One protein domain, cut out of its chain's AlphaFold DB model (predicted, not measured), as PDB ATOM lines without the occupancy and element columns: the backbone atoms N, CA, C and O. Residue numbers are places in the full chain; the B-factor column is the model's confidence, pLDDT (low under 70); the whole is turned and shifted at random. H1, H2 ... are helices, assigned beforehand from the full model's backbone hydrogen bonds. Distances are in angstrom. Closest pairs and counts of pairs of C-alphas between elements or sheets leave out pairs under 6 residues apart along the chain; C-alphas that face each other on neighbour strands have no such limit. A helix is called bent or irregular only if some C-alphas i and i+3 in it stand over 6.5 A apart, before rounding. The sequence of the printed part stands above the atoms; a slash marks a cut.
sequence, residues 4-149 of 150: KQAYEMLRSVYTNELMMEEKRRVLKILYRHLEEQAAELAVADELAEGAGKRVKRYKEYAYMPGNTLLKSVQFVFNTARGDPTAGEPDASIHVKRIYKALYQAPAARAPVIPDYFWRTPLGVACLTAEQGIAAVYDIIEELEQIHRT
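This is residues 4 to 149 of the 150 residues of an uncharacterized protein of Sinobaca qinghaiensis (UniProt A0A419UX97). The long helix H2 runs past a core of three crossed helices, H4, H5 and H7, and at its far end H3 folds back as a kinked arm whose residues 48 to 54 and 56 to 61 stick out. H1 and H8 sit at the opposite end of the molecule, and the short H6 meets H7 at a corner. The printed part has 146 residues with eight named helices, H1 to H8 in chain order, and no named strand; the class is all helix. It is only just compact, close to loose, with a radius of gyration of the C-alphas of 17.3 A, and elongated, spanning 54 by 35 by 30 A.

H2, residues 16 to 40, is the longest helix at 36.4 A; its C-alpha 16 is at (545.159, 382.651, 334.562). Before it comes H1, residues 4 to 13. After it come H3, residues 44 to 61, 21.6 A long, H4, residues 69 to 80, and H5, residues 91 to 103. H6 is residues 115 to 119 and H7 residues 121 to 131. H8, residues 133 to 149, is 24.0 A long and ends at C-alpha 149, (558.039, 381.606, 354.463). H3 and H8 are irregular: C-alphas 49 and 52 are 7.1 A apart, and C-alphas 135 and 138 are 7.9 A apart. H3 has a kink of 75 degrees near residue 51, H8 one of 40 degrees near residue 140.

H2 touches H4 with residues 19 to 23 alone; their closest C-alphas, of Lys 23 and Leu 70, are 6.7 A apart. H2 touches H5 with residues 26 to 30 alone, closest at C-alphas of Leu 30 and Leu 102, 7.0 A. H2 and H3 touch only at the corner, and only just, with 3 pairs of C-alphas within 8 A. H4 and H7 are the hubs, touching four helices each. H4 touches H5 at a steep tilt of 52 degrees, with C-alphas of Ser 72 and His 94 closest at 4.7 A. H4 touches H7 at C-alphas of Ala 80 and Ala 125, 5.2 A. H7 and H8 form a helical hairpin at 32 degrees, a shallow tilt only just short of steep. H8 touches H1 with residues 133 to 140 alone, closest at C-alphas of Ala 6 and Ile 133, 7.0 A. H6 and H7 only just touch, with 3 pairs of C-alphas within 8 A, and only at the corner. Every O i to N i+4 pair is within hydrogen-bond range in H1, H2, H4, H5 and H7; the counts are 9 of 14 in H3, 10 of 13 in H8 and 0 of 1 in H6, where 2 of 2 O i to N i+3 pairs are.

The C-alphas farthest apart, of Lys 4 and Glu 49, are 54.0 A apart. The printed part has no cut, and its one long link is H5 to H6. Mean pLDDT of the printed part is 76.7; 45 residues are under 70, among them residues 37 to 67.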
ATOM      1  N   LYS A   4     565.939 386.674 333.201       84.19
ATOM      2  CA  LYS A   4     565.266 385.401 332.947       84.19
ATOM      3  C   LYS A   4     564.597 384.850 334.208       84.19
ATOM      4  O   LYS A   4     563.454 384.404 334.141       84.19
ATOM      5  N   GLN A   5     565.283 384.924 335.349       84.88
ATOM      6  CA  GLN A   5     564.746 384.491 336.644       84.88
ATOM      7  C   GLN A   5     563.554 385.357 337.067       84.88
ATOM      8  O   GLN A   5     562.544 384.834 337.532       84.88
ATOM      9  N   ALA A   6     563.640 386.670 336.838       84.88
ATOM     10  CA  ALA A   6     562.559 387.602 337.131       84.88
ATOM     11  C   ALA A   6     561.297 387.302 336.300       84.88
ATOM     12  O   ALA A   6     560.194 387.228 336.847       84.88
ATOM     13  N   TYR A   7     561.444 387.048 334.994       86.62
ATOM     14  CA  TYR A   7     560.321 386.641 334.141       86.62
ATOM     15  C   TYR A   7     559.753 385.268 334.510       86.62
ATOM     16  O   TYR A   7     558.537 385.079 334.448       86.62
ATOM     17  N   GLU A   8     560.594 384.304 334.890       87.69
ATOM     18  CA  GLU A   8     560.140 382.988 335.356       87.69
ATOM     19  C   GLU A   8     559.296 383.108 336.631       87.69
ATOM     20  O   GLU A   8     558.223 382.503 336.709       87.69
ATOM     21  N   MET A   9     559.714 383.955 337.576       86.06
ATOM     22  CA  MET A   9     558.954 384.235 338.794       86.06
ATOM     23  C   MET A   9     557.633 384.953 338.495       86.06
ATOM     24  O   MET A   9     556.569 384.517 338.924       86.06
ATOM     25  N   LEU A  10     557.639 386.019 337.689       86.19
ATOM     26  CA  LEU A  10     556.383 386.674 337.310       86.19
ATOM     27  C   LEU A  10     555.448 385.729 336.550       86.19
ATOM     28  O   LEU A  10     554.229 385.800 336.700       86.19
ATOM     29  N   ARG A  11     555.987 384.808 335.747       88.00
ATOM     30  CA  ARG A  11     555.184 383.821 335.021       88.00
ATOM     31  C   ARG A  11     554.493 382.824 335.954       88.00
ATOM     32  O   ARG A  11     553.367 382.429 335.624       88.00
ATOM     33  N   SER A  12     555.135 382.433 337.060       87.06
ATOM     34  CA  SER A  12     554.539 381.557 338.078       87.06
ATOM     35  C   SER A  12     553.456 382.284 338.879       87.06
ATOM     36  O   SER A  12     552.391 381.712 339.108       87.06
ATOM     37  N   VAL A  13     553.672 383.564 339.198       86.88
ATOM     38  CA  VAL A  13     552.714 384.406 339.932       86.88
ATOM     39  C   VAL A  13     551.503 384.784 339.073       86.88
ATOM     40  O   VAL A  13     550.365 384.684 339.530       86.88
ATOM     41  N   TYR A  14     551.700 385.183 337.811       88.12
ATOM     42  CA  TYR A  14     550.616 385.599 336.913       88.12
ATOM     43  C   TYR A  14     549.824 384.424 336.345       88.12
ATOM     44  O   TYR A  14     549.762 384.213 335.135       88.12
ATOM     45  N   THR A  15     549.170 383.656 337.208       88.50
ATOM     46  CA  THR A  15     548.266 382.585 336.794       88.50
ATOM     47  C   THR A  15     547.054 383.136 336.034       88.50
ATOM     48  O   THR A  15     546.679 384.307 336.138       88.50
ATOM     49  N   ASN A  16     546.399 382.273 335.250       84.50
ATOM     50  CA  ASN A  16     545.159 382.651 334.562       84.50
ATOM     51  C   ASN A  16     544.063 383.075 335.547       84.50
ATOM     52  O   ASN A  16     543.258 383.944 335.223       84.50
ATOM     53  N   GLU A  17     544.057 382.480 336.737       84.88
ATOM     54  CA  GLU A  17     543.141 382.822 337.816       84.88
ATOM     55  C   GLU A  17     543.392 384.243 338.326       84.88
ATOM     56  O   GLU A  17     542.487 385.074 338.227       84.88
ATOM     57  N   LEU A  18     544.634 384.570 338.705       88.38
ATOM     58  CA  LEU A  18     545.008 385.909 339.172       88.38
ATOM     59  C   LEU A  18     544.676 386.989 338.132       88.38
ATOM     60  O   LEU A  18     544.080 388.020 338.445       88.38
ATOM     61  N   MET A  19     544.998 386.742 336.859       86.25
ATOM     62  CA  MET A  19     544.668 387.679 335.780       86.25
ATOM     63  C   MET A  19     543.153 387.892 335.638       86.25
ATOM     64  O   MET A  19     542.702 388.999 335.331       86.25
ATOM     65  N   MET A  20     542.344 386.843 335.817       83.88
ATOM     66  CA  MET A  20     540.885 386.950 335.752       83.88
ATOM     67  C   MET A  20     540.314 387.692 336.960       83.88
ATOM     68  O   MET A  20     539.386 388.488 336.796       83.88
ATOM     69  N   GLU A  21     540.872 387.488 338.149       85.88
ATOM     70  CA  GLU A  21     540.516 388.244 339.349       85.88
ATOM     71  C   GLU A  21     540.818 389.733 339.193       85.88
ATOM     72  O   GLU A  21     539.939 390.568 339.420       85.88
ATOM     73  N   GLU A  22     541.998 390.077 338.684       87.50
ATOM     74  CA  GLU A  22     542.374 391.468 338.441       87.50
ATOM     75  C   GLU A  22     541.487 392.135 337.388       87.50
ATOM     76  O   GLU A  22     541.042 393.270 337.570       87.50
ATOM     77  N   LYS A  23     541.119 391.423 336.318       85.44
ATOM     78  CA  LYS A  23     540.127 391.928 335.355       85.44
ATOM     79  C   LYS A  23     538.770 392.182 336.008       85.44
ATOM     80  O   LYS A  23     538.133 393.194 335.714       85.44
ATOM     81  N   ARG A  24     538.311 391.294 336.900       82.81
ATOM     82  CA  ARG A  24     537.063 391.500 337.656       82.81
ATOM     83  C   ARG A  24     537.175 392.713 338.580       82.81
ATOM     84  O   ARG A  24     536.225 393.491 338.649       82.81
ATOM     85  N   ARG A  25     538.315 392.910 339.250       87.75
ATOM     86  CA  ARG A  25     538.590 394.088 340.090       87.75
ATOM     87  C   ARG A  25     538.531 395.379 339.275       87.75
ATOM     88  O   ARG A  25     537.829 396.307 339.668       87.75
ATOM     89  N   VAL A  26     539.189 395.409 338.115       85.88
ATOM     90  CA  VAL A  26     539.139 396.531 337.162       85.88
ATOM     91  C   VAL A  26     537.702 396.842 336.756       85.88
ATOM     92  O   VAL A  26     537.285 397.994 336.831       85.88
ATOM     93  N   LEU A  27     536.916 395.828 336.383       81.38
ATOM     94  CA  LEU A  27     535.513 396.030 336.020       81.38
ATOM     95  C   LEU A  27     534.706 396.637 337.169       81.38
ATOM     96  O   LEU A  27     533.948 397.570 336.930       81.38
ATOM     97  N   LYS A  28     534.881 396.158 338.408       79.69
ATOM     98  CA  LYS A  28     534.200 396.730 339.582       79.69
ATOM     99  C   LYS A  28     534.524 398.214 339.772       79.69
ATOM    100  O   LYS A  28     533.613 398.991 340.028       79.69
ATOM    101  N   ILE A  29     535.790 398.607 339.607       82.25
ATOM    102  CA  ILE A  29     536.213 400.014 339.699       82.25
ATOM    103  C   ILE A  29     535.533 400.851 338.612       82.25
ATOM    104  O   ILE A  29     534.970 401.899 338.910       82.25
ATOM    105  N   LEU A  30     535.523 400.363 337.369       78.25
ATOM    106  CA  LEU A  30     534.862 401.058 336.265       78.25
ATOM    107  C   LEU A  30     533.357 401.214 336.487       78.25
ATOM    108  O   LEU A  30     532.819 402.281 336.215       78.25
ATOM    109  N   TYR A  31     532.680 400.171 336.979       73.81
ATOM    110  CA  TYR A  31     531.255 400.261 337.303       73.81
ATOM    111  C   TYR A  31     530.996 401.335 338.350       73.81
ATOM    112  O   TYR A  31     530.116 402.162 338.144       73.81
ATOM    113  N   ARG A  32     531.811 401.374 339.409       76.12
ATOM    114  CA  ARG A  32     531.685 402.394 340.446       76.12
ATOM    115  C   ARG A  32     531.876 403.806 339.885       76.12
ATOM    116  O   ARG A  32     531.052 404.663 340.159       76.12
ATOM    117  N   HIS A  33     532.892 404.041 339.048       73.06
ATOM    118  CA  HIS A  33     533.090 405.359 338.425       73.06
ATOM    119  C   HIS A  33     531.908 405.777 337.544       73.06
ATOM    120  O   HIS A  33     531.534 406.945 337.531       73.06
ATOM    121  N   LEU A  34     531.312 404.835 336.806       71.12
ATOM    122  CA  LEU A  34     530.129 405.115 335.993       71.12
ATOM    123  C   LEU A  34     528.915 405.468 336.859       71.12
ATOM    124  O   LEU A  34     528.162 406.368 336.500       71.12
ATOM    125  N   GLU A  35     528.726 404.773 337.982       69.25
ATOM    126  CA  GLU A  35     527.661 405.064 338.949       69.25
ATOM    127  C   GLU A  35     527.865 406.429 339.624       69.25
ATOM    128  O   GLU A  35     526.919 407.208 339.716       69.25
ATOM    129  N   GLU A  36     529.095 406.757 340.027       70.12
ATOM    130  CA  GLU A  36     529.455 408.057 340.612       70.12
ATOM    131  C   GLU A  36     529.187 409.205 339.624       70.12
ATOM    132  O   GLU A  36     528.488 410.161 339.955       70.12
ATOM    133  N   GLN A  37     529.644 409.079 338.374       68.31
ATOM    134  CA  GLN A  37     529.403 410.080 337.325       68.31
ATOM    135  C   GLN A  37     527.915 410.234 336.989       68.31
ATOM    136  O   GLN A  37     527.431 411.337 336.739       68.31
ATOM    137  N   ALA A  38     527.173 409.128 336.975       66.06
ATOM    138  CA  ALA A  38     525.732 409.141 336.771       66.06
ATOM    139  C   ALA A  38     524.987 409.881 337.892       66.06
ATOM    140  O   ALA A  38     524.028 410.608 337.618       66.06
ATOM    141  N   ALA A  39     525.427 409.700 339.138       67.56
ATOM    142  CA  ALA A  39     524.883 410.404 340.290       67.56
ATOM    143  C   ALA A  39     525.185 411.909 340.230       67.56
ATOM    144  O   ALA A  39     524.279 412.712 340.440       67.56
ATOM    145  N   GLU A  40     526.413 412.302 339.869       69.62
ATOM    146  CA  GLU A  40     526.799 413.712 339.689       69.62
ATOM    147  C   GLU A  40     525.952 414.430 338.632       69.62
ATOM    148  O   GLU A  40     525.623 415.606 338.777       69.62
ATOM    149  N   LEU A  41     525.564 413.715 337.577       67.25
ATOM    150  CA  LEU A  41     524.716 414.238 336.508       67.25
ATOM    151  C   LEU A  41     523.217 414.241 336.857       67.25
ATOM    152  O   LEU A  41     522.414 414.623 336.011       67.25
ATOM    153  N   ALA A  42     522.832 413.815 338.067       68.44
ATOM    154  CA  ALA A  42     521.440 413.657 338.506       68.44
ATOM    155  C   ALA A  42     520.577 412.773 337.573       68.44
ATOM    156  O   ALA A  42     519.354 412.859 337.581       68.44
ATOM    157  N   VAL A  43     521.211 411.888 336.792       66.50
ATOM    158  CA  VAL A  43     520.552 410.932 335.874       66.50
ATOM    159  C   VAL A  43     520.542 409.506 336.429       66.50
ATOM    160  O   VAL A  43     520.194 408.562 335.717       66.50
ATOM    161  N   ALA A  44     520.933 409.318 337.693       60.22
ATOM    162  CA  ALA A  44     520.937 408.012 338.350       60.22
ATOM    163  C   ALA A  44     519.554 407.332 338.281       60.22
ATOM    164  O   ALA A  44     519.467 406.146 337.951       60.22
ATOM    165  N   ASP A  45     518.482 408.105 338.472       57.75
ATOM    166  CA  ASP A  45     517.103 407.608 338.426       57.75
ATOM    167  C   ASP A  45     516.627 407.325 336.984       57.75
ATOM    168  O   ASP A  45     515.943 406.331 336.734       57.75
ATOM    169  N   GLU A  46     517.084 408.097 335.988       57.22
ATOM    170  CA  GLU A  46     516.812 407.833 334.560       57.22
ATOM    171  C   GLU A  46     517.559 406.591 334.032       57.22
ATOM    172  O   GLU A  46     517.121 405.903 333.093       57.22
ATOM    173  N   LEU A  47     518.703 406.265 334.641       54.78
ATOM    174  CA  LEU A  47     519.421 405.023 334.378       54.78
ATOM    175  C   LEU A  47     518.693 403.812 334.987       54.78
ATOM    176  O   LEU A  47     518.705 402.737 334.383       54.78
ATOM    177  N   ALA A  48     518.005 403.958 336.118       58.03
ATOM    178  CA  ALA A  48     517.278 402.852 336.739       58.03
ATOM    179  C   ALA A  48     516.123 402.331 335.855       58.03
ATOM    180  O   ALA A  48     515.997 401.117 335.669       58.03
ATOM    181  N   GLU A  49     515.340 403.216 335.226       54.28
ATOM    182  CA  GLU A  49     514.159 402.808 334.441       54.28
ATOM    183  C   GLU A  49     514.474 402.339 333.006       54.28
ATOM    184  O   GLU A  49     513.762 401.499 332.448       54.28
ATOM    185  N   GLY A  50     515.570 402.805 332.392       53.38
ATOM    186  CA  GLY A  50     515.927 402.454 331.006       53.38
ATOM    187  C   GLY A  50     517.310 401.829 330.811       53.38
ATOM    188  O   GLY A  50     517.554 401.144 329.807       53.38
ATOM    189  N   ALA A  51     518.245 402.042 331.737       55.12
ATOM    190  CA  ALA A  51     519.630 401.634 331.548       55.12
ATOM    191  C   ALA A  51     519.929 400.215 331.996       55.12
ATOM    192  O   ALA A  51     520.904 399.671 331.502       55.12
ATOM    193  N   GLY A  52     519.071 399.533 332.758       55.44
ATOM    194  CA  GLY A  52     519.239 398.092 332.992       55.44
ATOM    195  C   GLY A  52     519.409 397.303 331.679       55.44
ATOM    196  O   GLY A  52     520.336 396.505 331.538       55.44
ATOM    197  N   LYS A  53     518.596 397.606 330.652       55.62
ATOM    198  CA  LYS A  53     518.713 397.003 329.308       55.62
ATOM    199  C   LYS A  53     519.912 397.526 328.509       55.62
ATOM    200  O   LYS A  53     520.512 396.749 327.771       55.62
ATOM    201  N   ARG A  54     520.282 398.806 328.640       52.91
ATOM    202  CA  ARG A  54     521.433 399.404 327.926       52.91
ATOM    203  C   ARG A  54     522.779 398.994 328.525       52.91
ATOM    204  O   ARG A  54     523.693 398.717 327.769       52.91
ATOM    205  N   VAL A  55     522.875 398.872 329.845       52.34
ATOM    206  CA  VAL A  55     524.017 398.343 330.604       52.34
ATOM    207  C   VAL A  55     524.127 396.836 330.408       52.34
ATOM    208  O   VAL A  55     525.233 396.339 330.248       52.34
ATOM    209  N   LYS A  56     523.012 396.094 330.350       50.12
ATOM    210  CA  LYS A  56     523.031 394.678 329.951       50.12
ATOM    211  C   LYS A  56     523.507 394.511 328.505       50.12
ATOM    212  O   LYS A  56     524.423 393.734 328.281       50.12
ATOM    213  N   ARG A  57     523.002 395.312 327.558       50.31
ATOM    214  CA  ARG A  57     523.529 395.354 326.182       50.31
ATOM    215  C   ARG A  57     524.986 395.795 326.138       50.31
ATOM    216  O   ARG A  57     525.745 395.226 325.382       50.31
ATOM    217  N   TYR A  58     525.403 396.765 326.946       48.56
ATOM    218  CA  TYR A  58     526.803 397.163 327.065       48.56
ATOM    219  C   TYR A  58     527.649 396.037 327.658       48.56
ATOM    220  O   TYR A  58     528.747 395.834 327.191       48.56
ATOM    221  N   LYS A  59     527.157 395.246 328.616       47.56
ATOM    222  CA  LYS A  59     527.830 394.037 329.124       47.56
ATOM    223  C   LYS A  59     527.938 392.954 328.044       47.56
ATOM    224  O   LYS A  59     528.995 392.348 327.898       47.56
ATOM    225  N   GLU A  60     526.874 392.757 327.268       43.16
ATOM    226  CA  GLU A  60     526.805 391.821 326.136       43.16
ATOM    227  C   GLU A  60     527.687 392.278 324.953       43.16
ATOM    228  O   GLU A  60     528.315 391.451 324.300       43.16
ATOM    229  N   TYR A  61     527.816 393.589 324.719       39.88
ATOM    230  CA  TYR A  61     528.616 394.196 323.646       39.88
ATOM    231  C   TYR A  61     530.023 394.642 324.074       39.88
ATOM    232  O   TYR A  61     530.888 394.809 323.228       39.88
ATOM    233  N   ALA A  62     530.330 394.797 325.360       41.75
ATOM    234  CA  ALA A  62     531.700 394.984 325.857       41.75
ATOM    235  C   ALA A  62     532.509 393.682 325.731       41.75
ATOM    236  O   ALA A  62     533.739 393.712 325.748       41.75
ATOM    237  N   TYR A  63     531.811 392.562 325.514       38.25
ATOM    238  CA  TYR A  63     532.332 391.321 324.945       38.25
ATOM    239  C   TYR A  63     532.549 391.382 323.412       38.25
ATOM    240  O   TYR A  63     532.781 390.349 322.788       38.25
ATOM    241  N   MET A  64     532.510 392.560 322.769       36.41
ATOM    242  CA  MET A  64     532.889 392.711 321.358       36.41
ATOM    243  C   MET A  64     534.418 392.687 321.167       36.41
ATOM    244  O   MET A  64     535.168 393.315 321.926       36.41
ATOM    245  N   PRO A  65     534.912 392.053 320.087       37.53
ATOM    246  CA  PRO A  65     536.308 392.117 319.688       37.53
ATOM    247  C   PRO A  65     536.629 393.520 319.141       37.53
ATOM    248  O   PRO A  65     536.484 393.808 317.963       37.53
ATOM    249  N   GLY A  66     537.115 394.395 320.020       42.47
ATOM    250  CA  GLY A  66     537.614 395.745 319.725       42.47
ATOM    251  C   GLY A  66     538.640 396.161 320.779       42.47
ATOM    252  O   GLY A  66     538.901 395.386 321.693       42.47
ATOM    253  N   ASN A  67     539.295 397.310 320.638       54.31
ATOM    254  CA  ASN A  67     540.447 397.744 321.443       54.31
ATOM    255  C   ASN A  67     540.047 398.116 322.901       54.31
ATOM    256  O   ASN A  67     540.074 399.280 323.290       54.31
ATOM    257  N   THR A  68     539.588 397.139 323.695       72.19
ATOM    258  CA  THR A  68     539.003 397.347 325.029       72.19
ATOM    259  C   THR A  68     540.072 397.478 326.117       72.19
ATOM    260  O   THR A  68     541.191 396.968 325.994       72.19
ATOM    261  N   LEU A  69     539.730 398.141 327.228       83.31
ATOM    262  CA  LEU A  69     540.588 398.207 328.417       83.31
ATOM    263  C   LEU A  69     541.049 396.807 328.852       83.31
ATOM    264  O   LEU A  69     542.219 396.624 329.151       83.31
ATOM    265  N   LEU A  70     540.170 395.801 328.789       84.62
ATOM    266  CA  LEU A  70     540.509 394.419 329.143       84.62
ATOM    267  C   LEU A  70     541.564 393.792 328.224       84.62
ATOM    268  O   LEU A  70     542.373 393.003 328.703       84.62
ATOM    269  N   LYS A  71     541.607 394.161 326.935       83.75
ATOM    270  CA  LYS A  71     542.721 393.772 326.054       83.75
ATOM    271  C   LYS A  71     544.024 394.444 326.462       83.75
ATOM    272  O   LYS A  71     545.068 393.824 326.371       83.75
ATOM    273  N   SER A  72     543.952 395.681 326.950       88.25
ATOM    274  CA  SER A  72     545.135 396.407 327.431       88.25
ATOM    275  C   SER A  72     545.654 395.802 328.732       88.25
ATOM    276  O   SER A  72     546.848 395.582 328.867       88.25
ATOM    277  N   VAL A  73     544.745 395.430 329.637       89.81
ATOM    278  CA  VAL A  73     545.053 394.657 330.846       89.81
ATOM    279  C   VAL A  73     545.671 393.302 330.483       89.81
ATOM    280  O   VAL A  73     546.697 392.929 331.036       89.81
ATOM    281  N   GLN A  74     545.097 392.570 329.523       88.94
ATOM    282  CA  GLN A  74     545.677 391.304 329.062       88.94
ATOM    283  C   GLN A  74     547.070 391.494 328.453       88.94
ATOM    284  O   GLN A  74     547.955 390.687 328.713       88.94
ATOM    285  N   PHE A  75     547.259 392.547 327.657       89.19
ATOM    286  CA  PHE A  75     548.534 392.852 327.017       89.19
ATOM    287  C   PHE A  75     549.640 393.065 328.054       89.19
ATOM    288  O   PHE A  75     550.687 392.427 327.962       89.19
ATOM    289  N   VAL A  76     549.407 393.905 329.070       91.06
ATOM    290  CA  VAL A  76     550.435 394.170 330.093       91.06
ATOM    291  C   VAL A  76     550.744 392.921 330.919       91.06
ATOM    292  O   VAL A  76     551.907 392.670 331.211       91.06
ATOM    293  N   PHE A  77     549.750 392.070 331.205       91.62
ATOM    294  CA  PHE A  77     550.004 390.782 331.859       91.62
ATOM    295  C   PHE A  77     550.822 389.828 330.984       91.62
ATOM    296  O   PHE A  77     551.754 389.205 331.481       91.62
ATOM    297  N   ASN A  78     550.518 389.717 329.689       89.38
ATOM    298  CA  ASN A  78     551.295 388.869 328.779       89.38
ATOM    299  C   ASN A  78     552.741 389.361 328.656       89.38
ATOM    300  O   ASN A  78     553.668 388.558 328.722       89.38
ATOM    301  N   THR A  79     552.923 390.679 328.571       88.88
ATOM    302  CA  THR A  79     554.244 391.321 328.570       88.88
ATOM    303  C   THR A  79     555.016 390.949 329.835       88.88
ATOM    304  O   THR A  79     556.140 390.465 329.763       88.88
ATOM    305  N   ALA A  80     554.376 391.065 331.000       88.62
ATOM    306  CA  ALA A  80     554.998 390.739 332.277       88.62
ATOM    307  C   ALA A  80     555.290 389.234 332.464       88.62
ATOM    308  O   ALA A  80     556.148 388.869 333.259       88.62
ATOM    309  N   ARG A  81     554.640 388.344 331.698       87.75
ATOM    310  CA  ARG A  81     554.976 386.905 331.619       87.75
ATOM    311  C   ARG A  81     556.125 386.596 330.650       87.75
ATOM    312  O   ARG A  81     556.469 385.420 330.477       87.75
ATOM    313  N   GLY A  82     556.691 387.613 330.003       82.94
ATOM    314  CA  GLY A  82     557.736 387.468 328.995       82.94
ATOM    315  C   GLY A  82     557.219 386.852 327.695       82.94
ATOM    316  O   GLY A  82     557.898 386.006 327.116       82.94
ATOM    317  N   ASP A  83     555.989 387.182 327.281       80.00
ATOM    318  CA  ASP A  83     555.460 386.779 325.974       80.00
ATOM    319  C   ASP A  83     556.095 387.645 324.861       80.00
ATOM    320  O   ASP A  83     555.853 388.854 324.818       80.00
ATOM    321  N   PRO A  84     556.890 387.057 323.945       59.66
ATOM    322  CA  PRO A  84     557.630 387.796 322.920       59.66
ATOM    323  C   PRO A  84     556.739 388.437 321.845       59.66
ATOM    324  O   PRO A  84     557.232 389.197 321.016       59.66
ATOM    325  N   THR A  85     555.433 388.144 321.826       57.00
ATOM    326  CA  THR A  85     554.482 388.751 320.877       57.00
ATOM    327  C   THR A  85     554.011 390.154 321.282       57.00
ATOM    328  O   THR A  85     553.381 390.847 320.478       57.00
ATOM    329  N   ALA A  86     554.343 390.611 322.493       59.44
ATOM    330  CA  ALA A  86     554.089 391.969 322.961       59.44
ATOM    331  C   ALA A  86     555.176 392.938 322.449       59.44
ATOM    332  O   ALA A  86     556.126 393.259 323.153       59.44
ATOM    333  N   GLY A  87     555.072 393.378 321.192       53.66
ATOM    334  CA  GLY A  87     556.017 394.332 320.596       53.66
ATOM    335  C   GLY A  87     556.050 395.703 321.298       53.66
ATOM    336  O   GLY A  87     555.023 396.236 321.720       53.66
ATOM    337  N   GLU A  88     557.245 396.295 321.370       57.38
ATOM    338  CA  GLU A  88     557.574 397.522 322.120       57.38
ATOM    339  C   GLU A  88     556.878 398.841 321.695       57.38
ATOM    340  O   GLU A  88     556.737 399.711 322.557       57.38
ATOM    341  N   PRO A  89     556.362 399.059 320.463       55.84
ATOM    342  CA  PRO A  89     555.666 400.319 320.161       55.84
ATOM    343  C   PRO A  89     554.299 400.468 320.859       55.84
ATOM    344  O   PRO A  89     553.842 401.591 321.087       55.84
ATOM    345  N   ASP A  90     553.648 399.358 321.227       69.94
ATOM    346  CA  ASP A  90     552.244 399.346 321.668       69.94
ATOM    347  C   ASP A  90     552.059 399.327 323.196       69.94
ATOM    348  O   ASP A  90     550.990 399.697 323.700       69.94
ATOM    349  N   ALA A  91     553.093 398.972 323.966       82.06
ATOM    350  CA  ALA A  91     552.989 398.838 325.421       82.06
ATOM    351  C   ALA A  91     552.580 400.151 326.105       82.06
ATOM    352  O   ALA A  91     551.639 400.180 326.907       82.06
ATOM    353  N   SER A  92     553.191 401.268 325.701       84.88
ATOM    354  CA  SER A  92     552.873 402.591 326.254       84.88
ATOM    355  C   SER A  92     551.419 403.013 325.996       84.88
ATOM    356  O   SER A  92     550.819 403.714 326.812       84.88
ATOM    357  N   ILE A  93     550.814 402.573 324.885       87.25
ATOM    358  CA  ILE A  93     549.415 402.872 324.544       87.25
ATOM    359  C   ILE A  93     548.481 402.120 325.492       87.25
ATOM    360  O   ILE A  93     547.522 402.701 326.010       87.25
ATOM    361  N   HIS A  94     548.767 400.842 325.740       87.75
ATOM    362  CA  HIS A  94     547.992 400.008 326.653       87.75
ATOM    363  C   HIS A  94     548.083 400.505 328.096       87.75
ATOM    364  O   HIS A  94     547.046 400.682 328.741       87.75
ATOM    365  N   VAL A  95     549.293 400.819 328.558       91.06
ATOM    366  CA  VAL A  95     549.550 401.363 329.895       91.06
ATOM    367  C   VAL A  95     548.834 402.706 330.089       91.06
ATOM    368  O   VAL A  95     548.021 402.850 331.006       91.06
ATOM    369  N   LYS A  96     548.995 403.661 329.159       89.00
ATOM    370  CA  LYS A  96     548.285 404.955 329.213       89.00
ATOM    371  C   LYS A  96     546.771 404.782 329.235       89.00
ATOM    372  O   LYS A  96     546.085 405.509 329.949       89.00
ATOM    373  N   ARG A  97     546.223 403.836 328.466       88.12
ATOM    374  CA  ARG A  97     544.778 403.564 328.469       88.12
ATOM    375  C   ARG A  97     544.303 403.072 329.834       88.12
ATOM    376  O   ARG A  97     543.245 403.511 330.279       88.12
ATOM    377  N   ILE A  98     545.076 402.208 330.494       90.56
ATOM    378  CA  ILE A  98     544.777 401.722 331.846       90.56
ATOM    379  C   ILE A  98     544.776 402.882 332.839       90.56
ATOM    380  O   ILE A  98     543.791 403.066 333.551       90.56
ATOM    381  N   TYR A  99     545.818 403.714 332.833       91.56
ATOM    382  CA  TYR A  99     545.921 404.839 333.763       91.56
ATOM    383  C   TYR A  99     544.783 405.835 333.592       91.56
ATOM    384  O   TYR A  99     544.165 406.240 334.572       91.56
ATOM    385  N   LYS A 100     544.449 406.187 332.348       87.25
ATOM    386  CA  LYS A 100     543.330 407.092 332.079       87.25
ATOM    387  C   LYS A 100     541.999 406.509 332.543       87.25
ATOM    388  O   LYS A 100     541.237 407.195 333.208       87.25
ATOM    389  N   ALA A 101     541.731 405.242 332.235       85.00
ATOM    390  CA  ALA A 101     540.459 404.618 332.587       85.00
ATOM    391  C   ALA A 101     540.264 404.452 334.104       85.00
ATOM    392  O   ALA A 101     539.135 404.518 334.586       85.00
ATOM    393  N   LEU A 102     541.347 404.210 334.847       85.38
ATOM    394  CA  LEU A 102     541.281 403.921 336.280       85.38
ATOM    395  C   LEU A 102     541.530 405.133 337.176       85.38
ATOM    396  O   LEU A 102     541.071 405.129 338.312       85.38
ATOM    397  N   TYR A 103     542.264 406.139 336.703       87.50
ATOM    398  CA  TYR A 103     542.822 407.172 337.578       87.50
ATOM    399  C   TYR A 103     542.710 408.597 337.026       87.50
ATOM    400  O   TYR A 103     543.163 409.536 337.681       87.50
ATOM    401  N   GLN A 104     542.129 408.801 335.838       82.38
ATOM    402  CA  GLN A 104     541.851 410.145 335.334       82.38
ATOM    403  C   GLN A 104     540.412 410.549 335.660       82.38
ATOM    404  O   GLN A 104     539.459 410.029 335.081       82.38
ATOM    405  N   ALA A 105     540.264 411.518 336.562       75.88
ATOM    406  CA  ALA A 105     538.976 412.155 336.821       75.88
ATOM    407  C   ALA A 105     538.502 412.963 335.590       75.88
ATOM    408  O   ALA A 105     539.348 413.485 334.854       75.88
ATOM    409  N   PRO A 106     537.182 413.146 335.376       66.88
ATOM    410  CA  PRO A 106     536.632 413.832 334.197       66.88
ATOM    411  C   PRO A 106     537.194 415.235 333.928       66.88
ATOM    412  O   PRO A 106     537.350 415.629 332.775       66.88
ATOM    413  N   ALA A 107     537.535 415.979 334.984       68.69
ATOM    414  CA  ALA A 107     538.093 417.330 334.891       68.69
ATOM    415  C   ALA A 107     539.636 417.377 334.939       68.69
ATOM    416  O   ALA A 107     540.231 418.450 334.818       68.69
ATOM    417  N   ALA A 108     540.309 416.238 335.130       74.06
ATOM    418  CA  ALA A 108     541.758 416.186 335.280       74.06
ATOM    419  C   ALA A 108     542.470 416.111 333.921       74.06
ATOM    420  O   ALA A 108     542.092 415.343 333.035       74.06
ATOM    421  N   ARG A 109     543.565 416.867 333.771       78.69
ATOM    422  CA  ARG A 109     544.415 416.827 332.562       78.69
ATOM    423  C   ARG A 109     545.269 415.559 332.467       78.69
ATOM    424  O   ARG A 109     545.668 415.183 331.368       78.69
ATOM    425  N   ALA A 110     545.545 414.913 333.601       81.19
ATOM    426  CA  ALA A 110     546.378 413.720 333.704       81.19
ATOM    427  C   ALA A 110     545.821 412.749 334.765       81.19
ATOM    428  O   ALA A 110     545.164 413.205 335.704       81.19
ATOM    429  N   PRO A 111     546.058 411.431 334.622       87.19
ATOM    430  CA  PRO A 111     545.719 410.453 335.651       87.19
ATOM    431  C   PRO A 111     546.582 410.636 336.906       87.19
ATOM    432  O   PRO A 111     547.771 410.930 336.797       87.19
ATOM    433  N   VAL A 112     545.996 410.416 338.085       90.12
ATOM    434  CA  VAL A 112     546.704 410.445 339.377       90.12
ATOM    435  C   VAL A 112     546.772 409.025 339.926       90.12
ATOM    436  O   VAL A 112     545.804 408.518 340.486       90.12
ATOM    437  N   ILE A 113     547.910 408.364 339.717       92.00
ATOM    438  CA  ILE A 113     548.102 406.964 340.105       92.00
ATOM    439  C   ILE A 113     548.498 406.915 341.587       92.00
ATOM    440  O   ILE A 113     549.515 407.504 341.947       92.00
ATOM    441  N   PRO A 114     547.727 406.241 342.454       92.12
ATOM    442  CA  PRO A 114     548.045 406.167 343.875       92.12
ATOM    443  C   PRO A 114     549.175 405.166 344.149       92.12
ATOM    444  O   PRO A 114     549.242 404.127 343.498       92.12
ATOM    445  N   ASP A 115     550.003 405.415 345.169       91.12
ATOM    446  CA  ASP A 115     551.197 404.598 345.461       91.12
ATOM    447  C   ASP A 115     550.897 403.105 345.655       91.12
ATOM    448  O   ASP A 115     551.660 402.243 345.216       91.12
ATOM    449  N   TYR A 116     549.750 402.773 346.257       90.31
ATOM    450  CA  TYR A 116     549.349 401.380 346.464       90.31
ATOM    451  C   TYR A 116     549.161 400.613 345.146       90.31
ATOM    452  O   TYR A 116     549.257 399.387 345.140       90.31
ATOM    453  N   PHE A 117     548.881 401.302 344.030       92.50
ATOM    454  CA  PHE A 117     548.674 400.668 342.729       92.50
ATOM    455  C   PHE A 117     549.905 399.888 342.286       92.50
ATOM    456  O   PHE A 117     549.759 398.777 341.782       92.50
ATOM    457  N   TRP A 118     551.101 400.426 342.525       91.88
ATOM    458  CA  TRP A 118     552.365 399.817 342.112       91.88
ATOM    459  C   TRP A 118     552.645 398.480 342.799       91.88
ATOM    460  O   TRP A 118     553.389 397.668 342.267       91.88
ATOM    461  N   ARG A 119     551.974 398.216 343.927       89.00
ATOM    462  CA  ARG A 119     552.016 396.936 344.646       89.00
ATOM    463  C   ARG A 119     550.920 395.956 344.217       89.00
ATOM    464  O   ARG A 119     550.877 394.832 344.702       89.00
ATOM    465  N   THR A 120     550.002 396.363 343.338       91.38
ATOM    466  CA  THR A 120     548.968 395.463 342.798       91.38
ATOM    467  C   THR A 120     549.515 394.654 341.624       91.38
ATOM    468  O   THR A 120     550.359 395.173 340.890       91.38
ATOM    469  N   PRO A 121     548.990 393.444 341.348       92.44
ATOM    470  CA  PRO A 121     549.459 392.648 340.212       92.44
ATOM    471  C   PRO A 121     549.339 393.395 338.874       92.44
ATOM    472  O   PRO A 121     550.234 393.331 338.037       92.44
ATOM    473  N   LEU A 122     548.265 394.172 338.680       93.25
ATOM    474  CA  LEU A 122     548.125 395.022 337.496       93.25
ATOM    475  C   LEU A 122     549.173 396.146 337.435       93.25
ATOM    476  O   LEU A 122     549.646 396.474 336.348       93.25
ATOM    477  N   GLY A 123     549.523 396.750 338.571       93.12
ATOM    478  CA  GLY A 123     550.527 397.812 338.632       93.12
ATOM    479  C   GLY A 123     551.928 397.311 338.317       93.12
ATOM    480  O   GLY A 123     552.600 397.906 337.478       93.12
ATOM    481  N   VAL A 124     552.314 396.168 338.888       92.75
ATOM    482  CA  VAL A 124     553.578 395.481 338.576       92.75
ATOM    483  C   VAL A 124     553.638 395.119 337.089       92.75
ATOM    484  O   VAL A 124     554.651 395.360 336.429       92.75
ATOM    485  N   ALA A 125     552.539 394.620 336.515       92.50
ATOM    486  CA  ALA A 125     552.465 394.331 335.084       92.50
ATOM    487  C   ALA A 125     552.608 395.594 334.214       92.50
ATOM    488  O   ALA A 125     553.276 395.558 333.182       92.50
ATOM    489  N   CYS A 126     552.022 396.722 334.629       93.12
ATOM    490  CA  CYS A 126     552.172 397.994 333.920       93.12
ATOM    491  C   CYS A 126     553.602 398.547 334.012       93.12
ATOM    492  O   CYS A 126     554.114 399.009 332.999       93.12
ATOM    493  N   LEU A 127     554.254 398.460 335.179       91.88
ATOM    494  CA  LEU A 127     555.664 398.843 335.354       91.88
ATOM    495  C   LEU A 127     556.575 398.004 334.464       91.88
ATOM    496  O   LEU A 127     557.401 398.551 333.741       91.88
ATOM    497  N   THR A 128     556.356 396.689 334.451       90.81
ATOM    498  CA  THR A 128     557.116 395.771 333.595       90.81
ATOM    499  C   THR A 128     556.944 396.122 332.116       90.81
ATOM    500  O   THR A 128     557.911 396.124 331.364       90.81
ATOM    501  N   ALA A 129     555.721 396.456 331.696       89.50
ATOM    502  CA  ALA A 129     555.426 396.812 330.312       89.50
ATOM    503  C   ALA A 129     555.944 398.205 329.898       89.50
ATOM    504  O   ALA A 129     556.175 398.432 328.715       89.50
ATOM    505  N   GLU A 130     556.093 399.148 330.832       88.69
ATOM    506  CA  GLU A 130     556.536 400.518 330.540       88.69
ATOM    507  C   GLU A 130     558.053 400.701 330.672       88.69
ATOM    508  O   GLU A 130     558.656 401.419 329.876       88.69
ATOM    509  N   GLN A 131     558.659 400.071 331.678       88.62
ATOM    510  CA  GLN A 131     560.041 400.321 332.106       88.62
ATOM    511  C   GLN A 131     560.914 399.058 332.055       88.62
ATOM    512  O   GLN A 131     562.105 399.115 332.358       88.62
ATOM    513  N   GLY A 132     560.339 397.923 331.652       86.62
ATOM    514  CA  GLY A 132     561.013 396.634 331.608       86.62
ATOM    515  C   GLY A 132     561.019 395.910 332.955       86.62
ATOM    516  O   GLY A 132     560.621 396.437 333.995       86.62
ATOM    517  N   ILE A 133     561.491 394.664 332.931       86.19
ATOM    518  CA  ILE A 133     561.485 393.760 334.089       86.19
ATOM    519  C   ILE A 133     562.352 394.261 335.254       86.19
ATOM    520  O   ILE A 133     562.027 394.014 336.412       86.19
ATOM    521  N   ALA A 134     563.408 395.027 334.963       86.81
ATOM    522  CA  ALA A 134     564.302 395.588 335.973       86.81
ATOM    523  C   ALA A 134     563.589 396.536 336.954       86.81
ATOM    524  O   ALA A 134     563.982 396.624 338.114       86.81
ATOM    525  N   ALA A 135     562.514 397.201 336.520       87.56
ATOM    526  CA  ALA A 135     561.762 398.143 337.348       87.56
ATOM    527  C   ALA A 135     560.962 397.476 338.480       87.56
ATOM    528  O   ALA A 135     560.441 398.166 339.354       87.56
ATOM    529  N   VAL A 136     560.832 396.147 338.462       88.69
ATOM    530  CA  VAL A 136     560.037 395.392 339.439       88.69
ATOM    531  C   VAL A 136     560.866 394.388 340.238       88.69
ATOM    532  O   VAL A 136     560.295 393.549 340.929       88.69
ATOM    533  N   TYR A 137     562.198 394.467 340.176       88.88
ATOM    534  CA  TYR A 137     563.078 393.540 340.894       88.88
ATOM    535  C   TYR A 137     562.837 393.542 342.400       88.88
ATOM    536  O   TYR A 137     562.617 392.472 342.960       88.88
ATOM    537  N   ASP A 138     562.754 394.718 343.020       87.25
ATOM    538  CA  ASP A 138     562.498 394.844 344.459       87.25
ATOM    539  C   ASP A 138     561.172 394.170 344.859       87.25
ATOM    540  O   ASP A 138     561.083 393.472 345.866       87.25
ATOM    541  N   ILE A 139     560.140 394.312 344.020       86.06
ATOM    542  CA  ILE A 139     558.812 393.732 344.261       86.06
ATOM    543  C   ILE A 139     558.847 392.206 344.108       86.06
ATOM    544  O   ILE A 139     558.199 391.485 344.863       86.06
ATOM    545  N   ILE A 140     559.596 391.697 343.130       83.94
ATOM    546  CA  ILE A 140     559.767 390.256 342.922       83.94
ATOM    547  C   ILE A 140     560.548 389.633 344.083       83.94
ATOM    548  O   ILE A 140     560.181 388.554 344.542       83.94
ATOM    549  N   GLU A 141     561.580 390.310 344.586       84.38
ATOM    550  CA  GLU A 141     562.347 389.856 345.749       84.38
ATOM    551  C   GLU A 141     561.473 389.802 347.013       84.38
ATOM    552  O   GLU A 141     561.532 388.818 347.753       84.38
ATOM    553  N   GLU A 142     560.595 390.791 347.232       82.75
ATOM    554  CA  GLU A 142     559.587 390.743 348.304       82.75
ATOM    555  C   GLU A 142     558.643 389.534 348.151       82.75
ATOM    556  O   GLU A 142     558.394 388.808 349.118       82.75
ATOM    557  N   LEU A 143     558.142 389.276 346.938       76.06
ATOM    558  CA  LEU A 143     557.264 388.132 346.659       76.06
ATOM    559  C   LEU A 143     557.967 386.790 346.895       76.06
ATOM    560  O   LEU A 143     557.361 385.869 347.443       76.06
ATOM    561  N   GLU A 144     559.243 386.679 346.519       74.25
ATOM    562  CA  GLU A 144     560.044 385.475 346.738       74.25
ATOM    563  C   GLU A 144     560.246 385.189 348.231       74.25
ATOM    564  O   GLU A 144     560.169 384.036 348.661       74.25
ATOM    565  N   GLN A 145     560.465 386.226 349.043       72.38
ATOM    566  CA  GLN A 145     560.601 386.079 350.493       72.38
ATOM    567  C   GLN A 145     559.305 385.587 351.144       72.38
ATOM    568  O   GLN A 145     559.351 384.706 352.002       72.38
ATOM    569  N   ILE A 146     558.152 386.098 350.705       69.12
ATOM    570  CA  ILE A 146     556.841 385.645 351.189       69.12
ATOM    571  C   ILE A 146     556.626 384.167 350.828       69.12
ATOM    572  O   ILE A 146     556.324 383.368 351.707       69.12
ATOM    573  N   HIS A 147     556.889 383.779 349.575       59.72
ATOM    574  CA  HIS A 147     556.717 382.398 349.098       59.72
ATOM    575  C   HIS A 147     557.651 381.372 349.759       59.72
ATOM    576  O   HIS A 147     557.367 380.180 349.726       59.72
ATOM    577  N   ARG A 148     558.789 381.802 350.319       59.25
ATOM    578  CA  ARG A 148     559.717 380.929 351.067       59.25
ATOM    579  C   ARG A 148     559.343 380.760 352.540       59.25
ATOM    580  O   ARG A 148     559.937 379.918 353.211       59.25
ATOM    581  N   THR A 149     558.440 381.596 353.049       53.91
ATOM    582  CA  THR A 149     558.039 381.606 354.463       53.91
ATOM    583  C   THR A 149     556.709 380.867 354.688       53.91
ATOM    584  O   THR A 149     556.367 380.578 355.834       53.91
TER     585      THR A 149